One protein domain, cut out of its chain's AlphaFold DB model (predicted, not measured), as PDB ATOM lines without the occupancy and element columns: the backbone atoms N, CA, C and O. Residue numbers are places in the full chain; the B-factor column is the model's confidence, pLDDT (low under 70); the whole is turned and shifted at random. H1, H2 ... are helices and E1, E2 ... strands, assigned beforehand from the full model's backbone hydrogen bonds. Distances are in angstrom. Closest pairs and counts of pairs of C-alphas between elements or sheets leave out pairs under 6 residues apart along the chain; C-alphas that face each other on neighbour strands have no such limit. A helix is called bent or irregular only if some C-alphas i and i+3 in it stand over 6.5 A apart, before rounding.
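What this domain is: This is residues 5 to 94 and 142 to 154 of the 154 residues of an uncharacterized protein of Acidovorax wautersii (UniProt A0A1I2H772). A small closed barrel of five strands, E1, E3, E4, E6 and E5 round the ring, has helix H1 lying across one end, where the sheet curls round it. E2 extends the sheet beside E3, E7 and E8 extend it beside E6, and the short helix H2 packs on E6 and E7 from outside. The printed part has 103 residues, with eight named strands and two named helices in the order E1 E2 E3 E4 H1 E5 E6 E7 H2 E8; the sheet and the class are mixed. It is compact, with a radius of gyration of the C-alphas of 12.7 A and spans of 37 by 30 by 21 A.

How they stand to each other: E1, residues 5 to 13, bends by 89 degrees at residue 9 and has two antiparallel neighbours. E5, residues 62 to 68, is beside its residues 5 to 9, with N 8 and O 63 at 3.0 A; E3, residues 24 to 34, is on the other side, with N 11 and O 33 at 2.9 A. E2, residues 16 to 21, forms a hairpin with E3, with N 19 and O 26 at 2.7 A. E4, residues 39 to 46, forms the next hairpin with E3, with N 29 and O 43 at 2.7 A; E2 E3 E4 is a meander, each strand the antiparallel neighbour of the one before. E6, residues 75 to 81, is parallel to E4, with N 44 and O 75 at 2.8 A, and antiparallel to E5, with N 66 and O 79 at 2.8 A. E7, residues 87 to 89, pairs antiparallel with E6, with N 80 and O 88 at 2.8 A, and E5 E6 E7 is a second meander. E8, residues 151 to 153, is parallel to E7, with N 152 and O 87 at 2.8 A. H1, residues 47 to 58, is on the barrel and outside it, at a height over the sheet of 6.1 A; its closest C-alphas to E1 are those of Leu 57 and Leu 10, 5.3 A apart. H2, residues 142 to 147, is also on it and outside, at a height of 8.1 A; the C-alphas of Val 145 and Ala 89 in E7 are the closest, at 6.3 A. H1 and H2 are apart. Every O i to N i+4 pair is within hydrogen-bond range in H2, and 6 of 8 in H1.

Where its parts are: E1 begins at C-alpha 5, (181.117, 145.232, 222.418), and measures 17.8 A. E2 measures 15.7 A, E3 27.0 A, E4 19.3 A and H1 17.7 A. H1 is only just irregular, with C-alphas 48 and 51 at 6.7 A. E5 measures 19.7 A and E6 17.0 A. E8 ends at C-alpha 153, (169.428, 141.506, 209.295).

The domain as a whole: The C-alphas of Gly 37 and Gly 94, 37.2 A apart, are the two farthest apart. Residues 95 to 141 are not printed, and C-alphas 94 and 142 are 9.2 A apart across that cut. No link printed whole is long. The mean pLDDT of the printed part is 81.7; residues 21 to 24, 70 to 73, 93 to 94, 149 to 150 and 154 are under 70.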
ATOM      1  N   ILE A   5     180.502 145.245 223.743       88.38
ATOM      2  CA  ILE A   5     181.117 145.232 222.418       88.38
ATOM      3  C   ILE A   5     182.552 144.775 222.610       88.38
ATOM      4  O   ILE A   5     183.276 145.333 223.439       88.38
ATOM      5  N   ILE A   6     182.942 143.741 221.875       88.12
ATOM      6  CA  ILE A   6     184.272 143.147 221.959       88.12
ATOM      7  C   ILE A   6     184.872 143.143 220.568       88.12
ATOM      8  O   ILE A   6     184.338 142.516 219.659       88.12
ATOM      9  N   THR A   7     185.974 143.868 220.416       89.44
ATOM     10  CA  THR A   7     186.692 144.000 219.150       89.44
ATOM     11  C   THR A   7     188.015 143.269 219.234       89.44
ATOM     12  O   THR A   7     188.788 143.580 220.136       89.44
ATOM     13  N   GLY A   8     188.301 142.352 218.316       88.50
ATOM     14  CA  GLY A   8     189.564 141.614 218.271       88.50
ATOM     15  C   GLY A   8     189.657 140.722 217.038       88.50
ATOM     16  O   GLY A   8     188.694 140.623 216.285       88.50
ATOM     17  N   VAL A   9     190.808 140.092 216.826       89.19
ATOM     18  CA  VAL A   9     190.985 139.064 215.788       89.19
ATOM     19  C   VAL A   9     190.632 137.715 216.400       89.19
ATOM     20  O   VAL A   9     191.100 137.409 217.497       89.19
ATOM     21  N   LEU A  10     189.759 136.954 215.741       88.94
ATOM     22  CA  LEU A  10     189.379 135.618 216.201       88.94
ATOM     23  C   LEU A  10     190.541 134.658 215.978       88.94
ATOM     24  O   LEU A  10     191.115 134.634 214.896       88.94
ATOM     25  N   GLN A  11     190.845 133.865 216.996       89.62
ATOM     26  CA  GLN A  11     191.913 132.874 216.949       89.62
ATOM     27  C   GLN A  11     191.357 131.453 216.969       89.62
ATOM     28  O   GLN A  11     191.785 130.610 216.185       89.62
ATOM     29  N   GLU A  12     190.408 131.172 217.864       89.56
ATOM     30  CA  GLU A  12     189.849 129.829 218.010       89.56
ATOM     31  C   GLU A  12     188.388 129.863 218.475       89.56
ATOM     32  O   GLU A  12     187.980 130.687 219.301       89.56
ATOM     33  N   LEU A  13     187.596 128.923 217.960       88.75
ATOM     34  CA  LEU A  13     186.250 128.630 218.437       88.75
ATOM     35  C   LEU A  13     186.260 127.284 219.161       88.75
ATOM     36  O   LEU A  13     186.604 126.253 218.584       88.75
ATOM     37  N   GLY A  14     185.851 127.292 220.427       86.75
ATOM     38  CA  GLY A  14     185.777 126.084 221.236       86.75
ATOM     39  C   GLY A  14     184.673 125.119 220.794       86.75
ATOM     40  O   GLY A  14     183.858 125.440 219.924       86.75
ATOM     41  N   PRO A  15     184.568 123.945 221.445       88.88
ATOM     42  CA  PRO A  15     183.549 122.952 221.129       88.88
ATOM     43  C   PRO A  15     182.154 123.567 221.133       88.88
ATOM     44  O   PRO A  15     181.793 124.292 222.071       88.88
ATOM     45  N   SER A  16     181.380 123.262 220.095       86.38
ATOM     46  CA  SER A  16     180.056 123.829 219.902       86.38
ATOM     47  C   SER A  16     178.964 122.766 219.871       86.38
ATOM     48  O   SER A  16     179.164 121.631 219.438       86.38
ATOM     49  N   VAL A  17     177.787 123.136 220.371       85.12
ATOM     50  CA  VAL A  17     176.577 122.315 220.320       85.12
ATOM     51  C   VAL A  17     175.529 123.075 219.530       85.12
ATOM     52  O   VAL A  17     175.060 124.132 219.955       85.12
ATOM     53  N   GLN A  18     175.147 122.523 218.383       82.69
ATOM     54  CA  GLN A  18     174.066 123.068 217.580       82.69
ATOM     55  C   GLN A  18     172.723 122.549 218.103       82.69
ATOM     56  O   GLN A  18     172.484 121.346 218.197       82.69
ATOM     57  N   GLN A  19     171.842 123.474 218.463       78.19
ATOM     58  CA  GLN A  19     170.467 123.210 218.858       78.19
ATOM     59  C   GLN A  19     169.521 123.862 217.860       78.19
ATOM     60  O   GLN A  19     169.458 125.087 217.736       78.19
ATOM     61  N   THR A  20     168.733 123.031 217.189       74.38
ATOM     62  CA  THR A  20     167.661 123.487 216.307       74.38
ATOM     63  C   THR A  20     166.344 123.426 217.064       74.38
ATOM     64  O   THR A  20     165.834 122.347 217.360       74.38
ATOM     65  N   SER A  21     165.794 124.595 217.395       61.12
ATOM     66  CA  SER A  21     164.492 124.717 218.055       61.12
ATOM     67  C   SER A  21     163.468 125.223 217.042       61.12
ATOM     68  O   SER A  21     163.310 126.427 216.838       61.12
ATOM     69  N   GLY A  22     162.772 124.305 216.365       63.22
ATOM     70  CA  GLY A  22     161.818 124.666 215.313       63.22
ATOM     71  C   GLY A  22     162.514 125.273 214.089       63.22
ATOM     72  O   GLY A  22     163.334 124.609 213.467       63.22
ATOM     73  N   HIS A  23     162.185 126.521 213.741       57.34
ATOM     74  CA  HIS A  23     162.723 127.220 212.559       57.34
ATOM     75  C   HIS A  23     163.990 128.048 212.851       57.34
ATOM     76  O   HIS A  23     164.548 128.642 211.933       57.34
ATOM     77  N   ILE A  24     164.439 128.112 214.111       64.81
ATOM     78  CA  ILE A  24     165.616 128.885 214.522       64.81
ATOM     79  C   ILE A  24     166.692 127.910 215.007       64.81
ATOM     80  O   ILE A  24     166.517 127.210 216.009       64.81
ATOM     81  N   GLY A  25     167.804 127.863 214.276       74.06
ATOM     82  CA  GLY A  25     169.032 127.213 214.722       74.06
ATOM     83  C   GLY A  25     169.809 128.133 215.659       74.06
ATOM     84  O   GLY A  25     169.894 129.337 215.424       74.06
ATOM     85  N   SER A  26     170.379 127.580 216.720       82.75
ATOM     86  CA  SER A  26     171.328 128.265 217.596       82.75
ATOM     87  C   SER A  26     172.507 127.347 217.862       82.75
ATOM     88  O   SER A  26     172.321 126.146 218.027       82.75
ATOM     89  N   THR A  27     173.704 127.901 217.917       85.19
ATOM     90  CA  THR A  27     174.931 127.157 218.179       85.19
ATOM     91  C   THR A  27     175.568 127.737 219.422       85.19
ATOM     92  O   THR A  27     175.819 128.937 219.502       85.19
ATOM     93  N   GLN A  28     175.772 126.893 220.426       87.00
ATOM     94  CA  GLN A  28     176.399 127.287 221.677       87.00
ATOM     95  C   GLN A  28     177.856 126.845 221.666       87.00
ATOM     96  O   GLN A  28     178.125 125.648 221.668       87.00
ATOM     97  N   PHE A  29     178.770 127.805 221.665       87.00
ATOM     98  CA  PHE A  29     180.205 127.606 221.797       87.00
ATOM     99  C   PHE A  29     180.607 127.629 223.270       87.00
ATOM    100  O   PHE A  29     180.155 128.474 224.047       87.00
ATOM    101  N   SER A  30     181.493 126.710 223.641       87.31
ATOM    102  CA  SER A  30     182.069 126.661 224.987       87.31
ATOM    103  C   SER A  30     182.972 127.870 225.238       87.31
ATOM    104  O   SER A  30     182.958 128.434 226.333       87.31
ATOM    105  N   TYR A  31     183.721 128.295 224.214       89.06
ATOM    106  CA  TYR A  31     184.491 129.531 224.234       89.06
ATOM    107  C   TYR A  31     184.729 130.125 222.838       89.06
ATOM    108  O   TYR A  31     184.585 129.434 221.832       89.06
ATOM    109  N   ILE A  32     185.105 131.404 222.810       89.88
ATOM    110  CA  ILE A  32     185.668 132.130 221.668       89.88
ATOM    111  C   ILE A  32     186.959 132.789 222.155       89.88
ATOM    112  O   ILE A  32     186.919 133.568 223.111       89.88
ATOM    113  N   GLU A  33     188.082 132.469 221.523       90.88
ATOM    114  CA  GLU A  33     189.401 133.020 221.834       90.88
ATOM    115  C   GLU A  33     189.823 134.045 220.780       90.88
ATOM    116  O   GLU A  33     189.611 133.858 219.580       90.88
ATOM    117  N   PHE A  34     190.401 135.144 221.254       91.44
ATOM    118  CA  PHE A  34     190.974 136.202 220.433       91.44
ATOM    119  C   PHE A  34     192.497 136.171 220.524       91.44
ATOM    120  O   PHE A  34     193.041 135.814 221.567       91.44
ATOM    121  N   GLU A  35     193.181 136.660 219.488       90.12
ATOM    122  CA  GLU A  35     194.654 136.696 219.436       90.12
ATOM    123  C   GLU A  35     195.312 137.459 220.596       90.12
ATOM    124  O   GLU A  35     196.472 137.231 220.934       90.12
ATOM    125  N   ASP A  36     194.585 138.378 221.233       87.62
ATOM    126  CA  ASP A  36     195.073 139.114 222.401       87.62
ATOM    127  C   ASP A  36     194.952 138.340 223.726       87.62
ATOM    128  O   ASP A  36     195.188 138.899 224.802       87.62
ATOM    129  N   GLY A  37     194.590 137.056 223.660       85.12
ATOM    130  CA  GLY A  37     194.447 136.152 224.797       85.12
ATOM    131  C   GLY A  37     193.138 136.323 225.569       85.12
ATOM    132  O   GLY A  37     192.959 135.708 226.625       85.12
ATOM    133  N   ARG A  38     192.204 137.161 225.096       89.50
ATOM    134  CA  ARG A  38     190.864 137.228 225.688       89.50
ATOM    135  C   ARG A  38     190.064 136.003 225.273       89.50
ATOM    136  O   ARG A  38     189.974 135.667 224.100       89.50
ATOM    137  N   VAL A  39     189.417 135.383 226.255       89.94
ATOM    138  CA  VAL A  39     188.547 134.228 226.039       89.94
ATOM    139  C   VAL A  39     187.159 134.554 226.557       89.94
ATOM    140  O   VAL A  39     186.966 134.815 227.749       89.94
ATOM    141  N   LEU A  40     186.180 134.514 225.666       88.88
ATOM    142  CA  LEU A  40     184.774 134.567 226.028       88.88
ATOM    143  C   LEU A  40     184.251 133.156 226.206       88.88
ATOM    144  O   LEU A  40     184.612 132.278 225.437       88.88
ATOM    145  N   ARG A  41     183.411 132.931 227.209       88.81
ATOM    146  CA  ARG A  41     182.901 131.601 227.555       88.81
ATOM    147  C   ARG A  41     181.392 131.564 227.437       88.81
ATOM    148  O   ARG A  41     180.746 132.592 227.615       88.81
ATOM    149  N   ASP A  42     180.868 130.372 227.176       87.38
ATOM    150  CA  ASP A  42     179.433 130.103 227.105       87.38
ATOM    151  C   ASP A  42     178.715 131.092 226.176       87.38
ATOM    152  O   ASP A  42     177.838 131.847 226.598       87.38
ATOM    153  N   ILE A  43     179.105 131.106 224.899       87.12
ATOM    154  CA  ILE A  43     178.521 132.005 223.903       87.12
ATOM    155  C   ILE A  43     177.497 131.267 223.056       87.12
ATOM    156  O   ILE A  43     177.786 130.249 222.436       87.12
ATOM    157  N   SER A  44     176.301 131.828 222.957       87.19
ATOM    158  CA  SER A  44     175.287 131.410 221.999       87.19
ATOM    159  C   SER A  44     175.296 132.314 220.770       87.19
ATOM    160  O   SER A  44     175.232 133.538 220.871       87.19
ATOM    161  N   VAL A  45     175.323 131.699 219.593       86.25
ATOM    162  CA  VAL A  45     175.269 132.360 218.288       86.25
ATOM    163  C   VAL A  45     174.034 131.850 217.556       86.25
ATOM    164  O   VAL A  45     173.808 130.646 217.464       86.25
ATOM    165  N   LEU A  46     173.194 132.751 217.052       83.56
ATOM    166  CA  LEU A  46     172.021 132.358 216.265       83.56
ATOM    167  C   LEU A  46     172.449 131.984 214.841       83.56
ATOM    168  O   LEU A  46     173.405 132.543 214.310       83.56
ATOM    169  N   GLY A  47     171.759 131.019 214.232       71.56
ATOM    170  CA  GLY A  47     172.220 130.286 213.046       71.56
ATOM    171  C   GLY A  47     172.587 131.154 211.838       71.56
ATOM    172  O   GLY A  47     173.472 130.777 211.079       71.56
ATOM    173  N   GLY A  48     171.991 132.341 211.696       76.25
ATOM    174  CA  GLY A  48     172.369 133.305 210.657       76.25
ATOM    175  C   GLY A  48     173.757 133.936 210.849       76.25
ATOM    176  O   GLY A  48     174.430 134.260 209.873       76.25
ATOM    177  N   LEU A  49     174.213 134.076 212.097       85.31
ATOM    178  CA  LEU A  49     175.523 134.639 212.436       85.31
ATOM    179  C   LEU A  49     176.630 133.591 212.531       85.31
ATOM    180  O   LEU A  49     177.792 133.959 212.393       85.31
ATOM    181  N   GLN A  50     176.299 132.309 212.725       85.25
ATOM    182  CA  GLN A  50     177.305 131.247 212.838       85.25
ATOM    183  C   GLN A  50     178.227 131.221 211.613       85.25
ATOM    184  O   GLN A  50     179.431 131.371 211.760       85.25
ATOM    185  N   GLY A  51     177.668 131.153 210.401       83.94
ATOM    186  CA  GLY A  51     178.488 131.124 209.186       83.94
ATOM    187  C   GLY A  51     179.295 132.407 208.944       83.94
ATOM    188  O   GLY A  51     180.261 132.390 208.192       83.94
ATOM    189  N   LYS A  52     178.914 133.532 209.567       87.06
ATOM    190  CA  LYS A  52     179.697 134.779 209.528       87.06
ATOM    191  C   LYS A  52     180.823 134.782 210.544       87.06
ATOM    192  O   LYS A  52     181.860 135.369 210.269       87.06
ATOM    193  N   LEU A  53     180.612 134.141 211.687       86.38
ATOM    194  CA  LEU A  53     181.642 133.943 212.692       86.38
ATOM    195  C   LEU A  53     182.709 132.961 212.193       86.38
ATOM    196  O   LEU A  53     183.887 133.259 212.329       86.38
ATOM    197  N   ASP A  54     182.299 131.867 211.548       87.50
ATOM    198  CA  ASP A  54     183.219 130.889 210.953       87.50
ATOM    199  C   ASP A  54     184.056 131.537 209.834       87.50
ATOM    200  O   ASP A  54     185.278 131.467 209.853       87.50
ATOM    201  N   ALA A  55     183.424 132.285 208.920       85.69
ATOM    202  CA  ALA A  55     184.152 133.024 207.882       85.69
ATOM    203  C   ALA A  55     185.117 134.075 208.461       85.69
ATOM    204  O   ALA A  55     186.178 134.333 207.903       85.69
ATOM    205  N   ALA A  56     184.752 134.688 209.587       85.62
ATOM    206  CA  ALA A  56     185.595 135.665 210.253       85.62
ATOM    207  C   ALA A  56     186.803 135.043 210.974       85.62
ATOM    208  O   ALA A  56     187.799 135.738 211.167       85.62
ATOM    209  N   LEU A  57     186.711 133.768 211.366       87.56
ATOM    210  CA  LEU A  57     187.842 132.988 211.862       87.56
ATOM    211  C   LEU A  57     188.840 132.708 210.727       87.56
ATOM    212  O   LEU A  57     190.036 132.884 210.920       87.56
ATOM    213  N   ASP A  58     188.344 132.350 209.538       86.75
ATOM    214  CA  ASP A  58     189.183 132.046 208.369       86.75
ATOM    215  C   ASP A  58     189.879 133.288 207.772       86.75
ATOM    216  O   ASP A  58     190.974 133.187 207.222       86.75
ATOM    217  N   ASP A  59     189.252 134.467 207.863       83.00
ATOM    218  CA  ASP A  59     189.774 135.719 207.291       83.00
ATOM    219  C   ASP A  59     190.906 136.372 208.122       83.00
ATOM    220  O   ASP A  59     191.480 137.375 207.676       83.00
ATOM    221  N   GLU A  60     191.188 135.864 209.335       80.56
ATOM    222  CA  GLU A  60     192.184 136.392 210.297       80.56
ATOM    223  C   GLU A  60     192.082 137.925 210.495       80.56
ATOM    224  O   GLU A  60     193.054 138.652 210.713       80.56
ATOM    225  N   GLY A  61     190.868 138.462 210.352       83.25
ATOM    226  CA  GLY A  61     190.586 139.893 210.368       83.25
ATOM    227  C   GLY A  61     190.031 140.379 211.709       83.25
ATOM    228  O   GLY A  61     189.436 139.603 212.457       83.25
ATOM    229  N   PRO A  62     190.142 141.686 212.020       86.25
ATOM    230  CA  PRO A  62     189.500 142.241 213.203       86.25
ATOM    231  C   PRO A  62     187.977 142.194 213.050       86.25
ATOM    232  O   PRO A  62     187.425 142.636 212.037       86.25
ATOM    233  N   VAL A  63     187.301 141.700 214.083       90.19
ATOM    234  CA  VAL A  63     185.841 141.619 214.170       90.19
ATOM    235  C   VAL A  63     185.336 142.353 215.401       90.19
ATOM    236  O   VAL A  63     186.009 142.392 216.430       90.19
ATOM    237  N   GLU A  64     184.134 142.922 215.318       90.00
ATOM    238  CA  GLU A  64     183.416 143.466 216.475       90.00
ATOM    239  C   GLU A  64     182.211 142.570 216.783       90.00
ATOM    240  O   GLU A  64     181.269 142.472 215.993       90.00
ATOM    241  N   LEU A  65     182.229 141.908 217.940       89.25
ATOM    242  CA  LEU A  65     181.116 141.114 218.454       89.25
ATOM    243  C   LEU A  65     180.270 141.952 219.406       89.25
ATOM    244  O   LEU A  65     180.777 142.548 220.357       89.25
ATOM    245  N   HIS A  66     178.964 141.967 219.162       89.12
ATOM    246  CA  HIS A  66     177.981 142.630 220.008       89.12
ATOM    247  C   HIS A  66     177.254 141.555 220.806       89.12
ATOM    248  O   HIS A  66     176.499 140.753 220.248       89.12
ATOM    249  N   LEU A  67     177.482 141.547 222.113       86.88
ATOM    250  CA  LEU A  67     176.990 140.531 223.030       86.88
ATOM    251  C   LEU A  67     175.867 141.115 223.883       86.88
ATOM    252  O   LEU A  67     176.029 142.128 224.563       86.88
ATOM    253  N   ALA A  68     174.715 140.462 223.853       84.94
ATOM    254  CA  ALA A  68     173.637 140.700 224.794       84.94
ATOM    255  C   ALA A  68     173.692 139.647 225.900       84.94
ATOM    256  O   ALA A  68     173.852 138.459 225.634       84.94
ATOM    257  N   GLN A  69     173.489 140.075 227.142       80.44
ATOM    258  CA  GLN A  69     173.471 139.160 228.276       80.44
ATOM    259  C   GLN A  69     172.289 138.177 228.168       80.44
ATOM    260  O   GLN A  69     171.124 138.555 228.349       80.44
ATOM    261  N   GLY A  70     172.571 136.904 227.884       65.75
ATOM    262  CA  GLY A  70     171.558 135.864 227.696       65.75
ATOM    263  C   GLY A  70     171.179 135.192 229.017       65.75
ATOM    264  O   GLY A  70     171.467 134.029 229.294       65.75
ATOM    265  N   GLY A  71     170.459 135.925 229.866       65.19
ATOM    266  CA  GLY A  71     169.852 135.370 231.076       65.19
ATOM    267  C   GLY A  71     170.819 134.553 231.951       65.19
ATOM    268  O   GLY A  71     171.802 135.078 232.450       65.19
ATOM    269  N   LYS A  72     170.484 133.282 232.221       56.66
ATOM    270  CA  LYS A  72     171.177 132.427 233.208       56.66
ATOM    271  C   LYS A  72     172.206 131.448 232.618       56.66
ATOM    272  O   LYS A  72     172.764 130.690 233.404       56.66
ATOM    273  N   LYS A  73     172.369 131.363 231.292       62.53
ATOM    274  CA  LYS A  73     173.059 130.217 230.665       62.53
ATOM    275  C   LYS A  73     174.169 130.563 229.675       62.53
ATOM    276  O   LYS A  73     175.069 129.745 229.557       62.53
ATOM    277  N   SER A  74     174.112 131.702 228.992       76.25
ATOM    278  CA  SER A  74     175.115 132.057 227.983       76.25
ATOM    279  C   SER A  74     174.957 133.503 227.533       76.25
ATOM    280  O   SER A  74     173.839 134.013 227.514       76.25
ATOM    281  N   ASP A  75     176.043 134.160 227.142       84.56
ATOM    282  CA  ASP A  75     175.946 135.439 226.437       84.56
ATOM    283  C   ASP A  75     175.555 135.194 224.977       84.56
ATOM    284  O   ASP A  75     175.963 134.214 224.357       84.56
ATOM    285  N   LEU A  76     174.708 136.059 224.427       84.75
ATOM    286  CA  LEU A  76     174.145 135.910 223.091       84.75
ATOM    287  C   LEU A  76     174.810 136.898 222.135       84.75
ATOM    288  O   LEU A  76     174.714 138.108 222.339       84.75
ATOM    289  N   VAL A  77     175.406 136.410 221.050       87.12
ATOM    290  CA  VAL A  77     175.857 137.282 219.959       87.12
ATOM    291  C   VAL A  77     174.631 137.768 219.191       87.12
ATOM    292  O   VAL A  77     173.913 136.980 218.573       87.12
ATOM    293  N   ILE A  78     174.386 139.076 219.249       86.56
ATOM    294  CA  ILE A  78     173.255 139.739 218.582       86.56
ATOM    295  C   ILE A  78     173.668 140.446 217.292       86.56
ATOM    296  O   ILE A  78     172.830 140.638 216.411       86.56
ATOM    297  N   ALA A  79     174.943 140.817 217.170       86.75
ATOM    298  CA  ALA A  79     175.516 141.326 215.935       86.75
ATOM    299  C   ALA A  79     177.014 141.014 215.845       86.75
ATOM    300  O   ALA A  79     177.696 140.868 216.860       86.75
ATOM    301  N   LEU A  80     177.504 140.928 214.614       89.38
ATOM    302  CA  LEU A  80     178.898 140.729 214.253       89.38
ATOM    303  C   LEU A  80     179.245 141.708 213.137       89.38
ATOM    304  O   LEU A  80     178.568 141.750 212.110       89.38
ATOM    305  N   LYS A  81     180.312 142.477 213.311       89.00
ATOM    306  CA  LYS A  81     180.874 143.320 212.259       89.00
ATOM    307  C   LYS A  81     182.203 142.738 211.815       89.00
ATOM    308  O   LYS A  81     183.105 142.576 212.631       89.00
ATOM    309  N   GLY A  82     182.290 142.398 210.536       85.69
ATOM    310  CA  GLY A  82     183.506 141.850 209.941       85.69
ATOM    311  C   GLY A  82     184.473 142.939 209.476       85.69
ATOM    312  O   GLY A  82     184.136 144.128 209.450       85.69
ATOM    313  N   ARG A  83     185.652 142.506 209.023       83.06
ATOM    314  CA  ARG A  83     186.718 143.359 208.471       83.06
ATOM    315  C   ARG A  83     186.248 144.263 207.328       83.06
ATOM    316  O   ARG A  83     186.679 145.409 207.239       83.06
ATOM    317  N   ASP A  84     185.314 143.782 206.511       80.81
ATOM    318  CA  ASP A  84     184.714 144.524 205.391       80.81
ATOM    319  C   ASP A  84     183.875 145.743 205.825       80.81
ATOM    320  O   ASP A  84     183.252 146.406 204.994       80.81
ATOM    321  N   GLY A  85     183.765 146.004 207.132       78.81
ATOM    322  CA  GLY A  85     182.930 147.059 207.708       78.81
ATOM    323  C   GLY A  85     181.436 146.731 207.706       78.81
ATOM    324  O   GLY A  85     180.636 147.492 208.253       78.81
ATOM    325  N   ARG A  86     181.046 145.587 207.130       83.81
ATOM    326  CA  ARG A  86     179.663 145.104 207.105       83.81
ATOM    327  C   ARG A  86     179.272 144.588 208.480       83.81
ATOM    328  O   ARG A  86     179.957 143.739 209.048       83.81
ATOM    329  N   THR A  87     178.146 145.083 208.983       86.50
ATOM    330  CA  THR A  87     177.549 144.622 210.238       86.50
ATOM    331  C   THR A  87     176.418 143.658 209.911       86.50
ATOM    332  O   THR A  87     175.532 143.980 209.126       86.50
ATOM    333  N   PHE A  88     176.444 142.475 210.500       86.44
ATOM    334  CA  PHE A  88     175.390 141.475 210.427       86.44
ATOM    335  C   PHE A  88     174.725 141.397 211.791       86.44
ATOM    336  O   PHE A  88     175.414 141.307 212.803       86.44
ATOM    337  N   ALA A  89     173.402 141.442 211.843       85.31
ATOM    338  CA  ALA A  89     172.670 141.378 213.098       85.31
ATOM    339  C   ALA A  89     171.529 140.375 212.996       85.31
ATOM    340  O   ALA A  89     170.968 140.178 211.923       85.31
ATOM    341  N   VAL A  90     171.187 139.745 214.114       81.31
ATOM    342  CA  VAL A  90     170.080 138.785 214.135       81.31
ATOM    343  C   VAL A  90     168.754 139.531 214.068       81.31
ATOM    344  O   VAL A  90     168.549 140.497 214.815       81.31
ATOM    345  N   ASP A  91     167.820 139.057 213.241       74.50
ATOM    346  CA  ASP A  91     166.433 139.496 213.339       74.50
ATOM    347  C   ASP A  91     165.790 138.952 214.622       74.50
ATOM    348  O   ASP A  91     165.262 137.841 214.710       74.50
ATOM    349  N   LEU A  92     165.813 139.791 215.654       71.00
ATOM    350  CA  LEU A  92     165.002 139.632 216.854       71.00
ATOM    351  C   LEU A  92     163.546 139.999 216.501       71.00
ATOM    352  O   LEU A  92     163.039 141.072 216.859       71.00
ATOM    353  N   GLY A  93     162.900 139.117 215.734       58.81
ATOM    354  CA  GLY A  93     161.560 139.295 215.181       58.81
ATOM    355  C   GLY A  93     160.507 139.683 216.230       58.81
ATOM    356  O   GLY A  93     160.570 139.325 217.406       58.81
ATOM    357  N   GLY A  94     159.497 140.450 215.807       51.06
ATOM    358  CA  GLY A  94     158.519 141.072 216.713       51.06
ATOM    359  C   GLY A  94     157.390 140.168 217.232       51.06
ATOM    360  O   GLY A  94     156.719 140.552 218.193       51.06
ATOM    361  N   ARG A 142     167.019 144.427 220.699       76.38
ATOM    362  CA  ARG A 142     166.378 144.881 219.458       76.38
ATOM    363  C   ARG A 142     166.587 146.370 219.203       76.38
ATOM    364  O   ARG A 142     166.798 146.764 218.058       76.38
ATOM    365  N   ALA A 143     166.501 147.199 220.241       78.50
ATOM    366  CA  ALA A 143     166.776 148.628 220.140       78.50
ATOM    367  C   ALA A 143     168.234 148.867 219.726       78.50
ATOM    368  O   ALA A 143     168.481 149.693 218.850       78.50
ATOM    369  N   HIS A 144     169.168 148.083 220.276       80.81
ATOM    370  CA  HIS A 144     170.579 148.125 219.891       80.81
ATOM    371  C   HIS A 144     170.787 147.734 218.430       80.81
ATOM    372  O   HIS A 144     171.368 148.507 217.678       80.81
ATOM    373  N   VAL A 145     170.240 146.592 218.000       78.19
ATOM    374  CA  VAL A 145     170.331 146.122 216.606       78.19
ATOM    375  C   VAL A 145     169.756 147.149 215.627       78.19
ATOM    376  O   VAL A 145     170.375 147.434 214.608       78.19
ATOM    377  N   ARG A 146     168.614 147.769 215.951       77.06
ATOM    378  CA  ARG A 146     168.024 148.845 215.132       77.06
ATOM    379  C   ARG A 146     168.866 150.120 215.093       77.06
ATOM    380  O   ARG A 146     168.747 150.881 214.139       77.06
ATOM    381  N   GLY A 147     169.663 150.370 216.129       75.62
ATOM    382  CA  GLY A 147     170.584 151.502 216.200       75.62
ATOM    383  C   GLY A 147     171.871 151.307 215.394       75.62
ATOM    384  O   GLY A 147     172.584 152.282 215.164       75.62
ATOM    385  N   LEU A 148     172.176 150.083 214.944       78.75
ATOM    386  CA  LEU A 148     173.349 149.804 214.115       78.75
ATOM    387  C   LEU A 148     173.102 150.293 212.684       78.75
ATOM    388  O   LEU A 148     172.335 149.705 211.921       78.75
ATOM    389  N   ALA A 149     173.766 151.386 212.307       63.06
ATOM    390  CA  ALA A 149     173.738 151.884 210.939       63.06
ATOM    391  C   ALA A 149     174.291 150.813 209.977       63.06
ATOM    392  O   ALA A 149     175.376 150.285 210.200       63.06
ATOM    393  N   GLN A 150     173.556 150.520 208.896       67.75
ATOM    394  CA  GLN A 150     173.945 149.569 207.837       67.75
ATOM    395  C   GLN A 150     174.002 148.081 208.247       67.75
ATOM    396  O   GLN A 150     174.636 147.282 207.556       67.75
ATOM    397  N   ALA A 151     173.327 147.678 209.331       75.31
ATOM    398  CA  ALA A 151     173.249 146.266 209.696       75.31
ATOM    399  C   ALA A 151     172.371 145.458 208.719       75.31
ATOM    400  O   ALA A 151     171.208 145.789 208.483       75.31
ATOM    401  N   ILE A 152     172.922 144.373 208.176       78.25
ATOM    402  CA  ILE A 152     172.193 143.363 207.406       78.25
ATOM    403  C   ILE A 152     171.534 142.418 208.413       78.25
ATOM    404  O   ILE A 152     172.230 141.739 209.169       78.25
ATOM    405  N   LEU A 153     170.201 142.401 208.436       77.69
ATOM    406  CA  LEU A 153     169.428 141.506 209.295       77.69
ATOM    407  C   LEU A 153     169.428 140.089 208.709       77.69
ATOM    408  O   LEU A 153     169.148 139.926 207.519       77.69
ATOM    409  N   ILE A 154     169.751 139.098 209.542       67.88
ATOM    410  CA  ILE A 154     169.777 137.666 209.206       67.88
ATOM    411  C   ILE A 154     168.839 136.890 210.127       67.88
ATOM    412  O   ILE A 154     168.821 137.196 211.345       67.88
TER     413      ILE A 154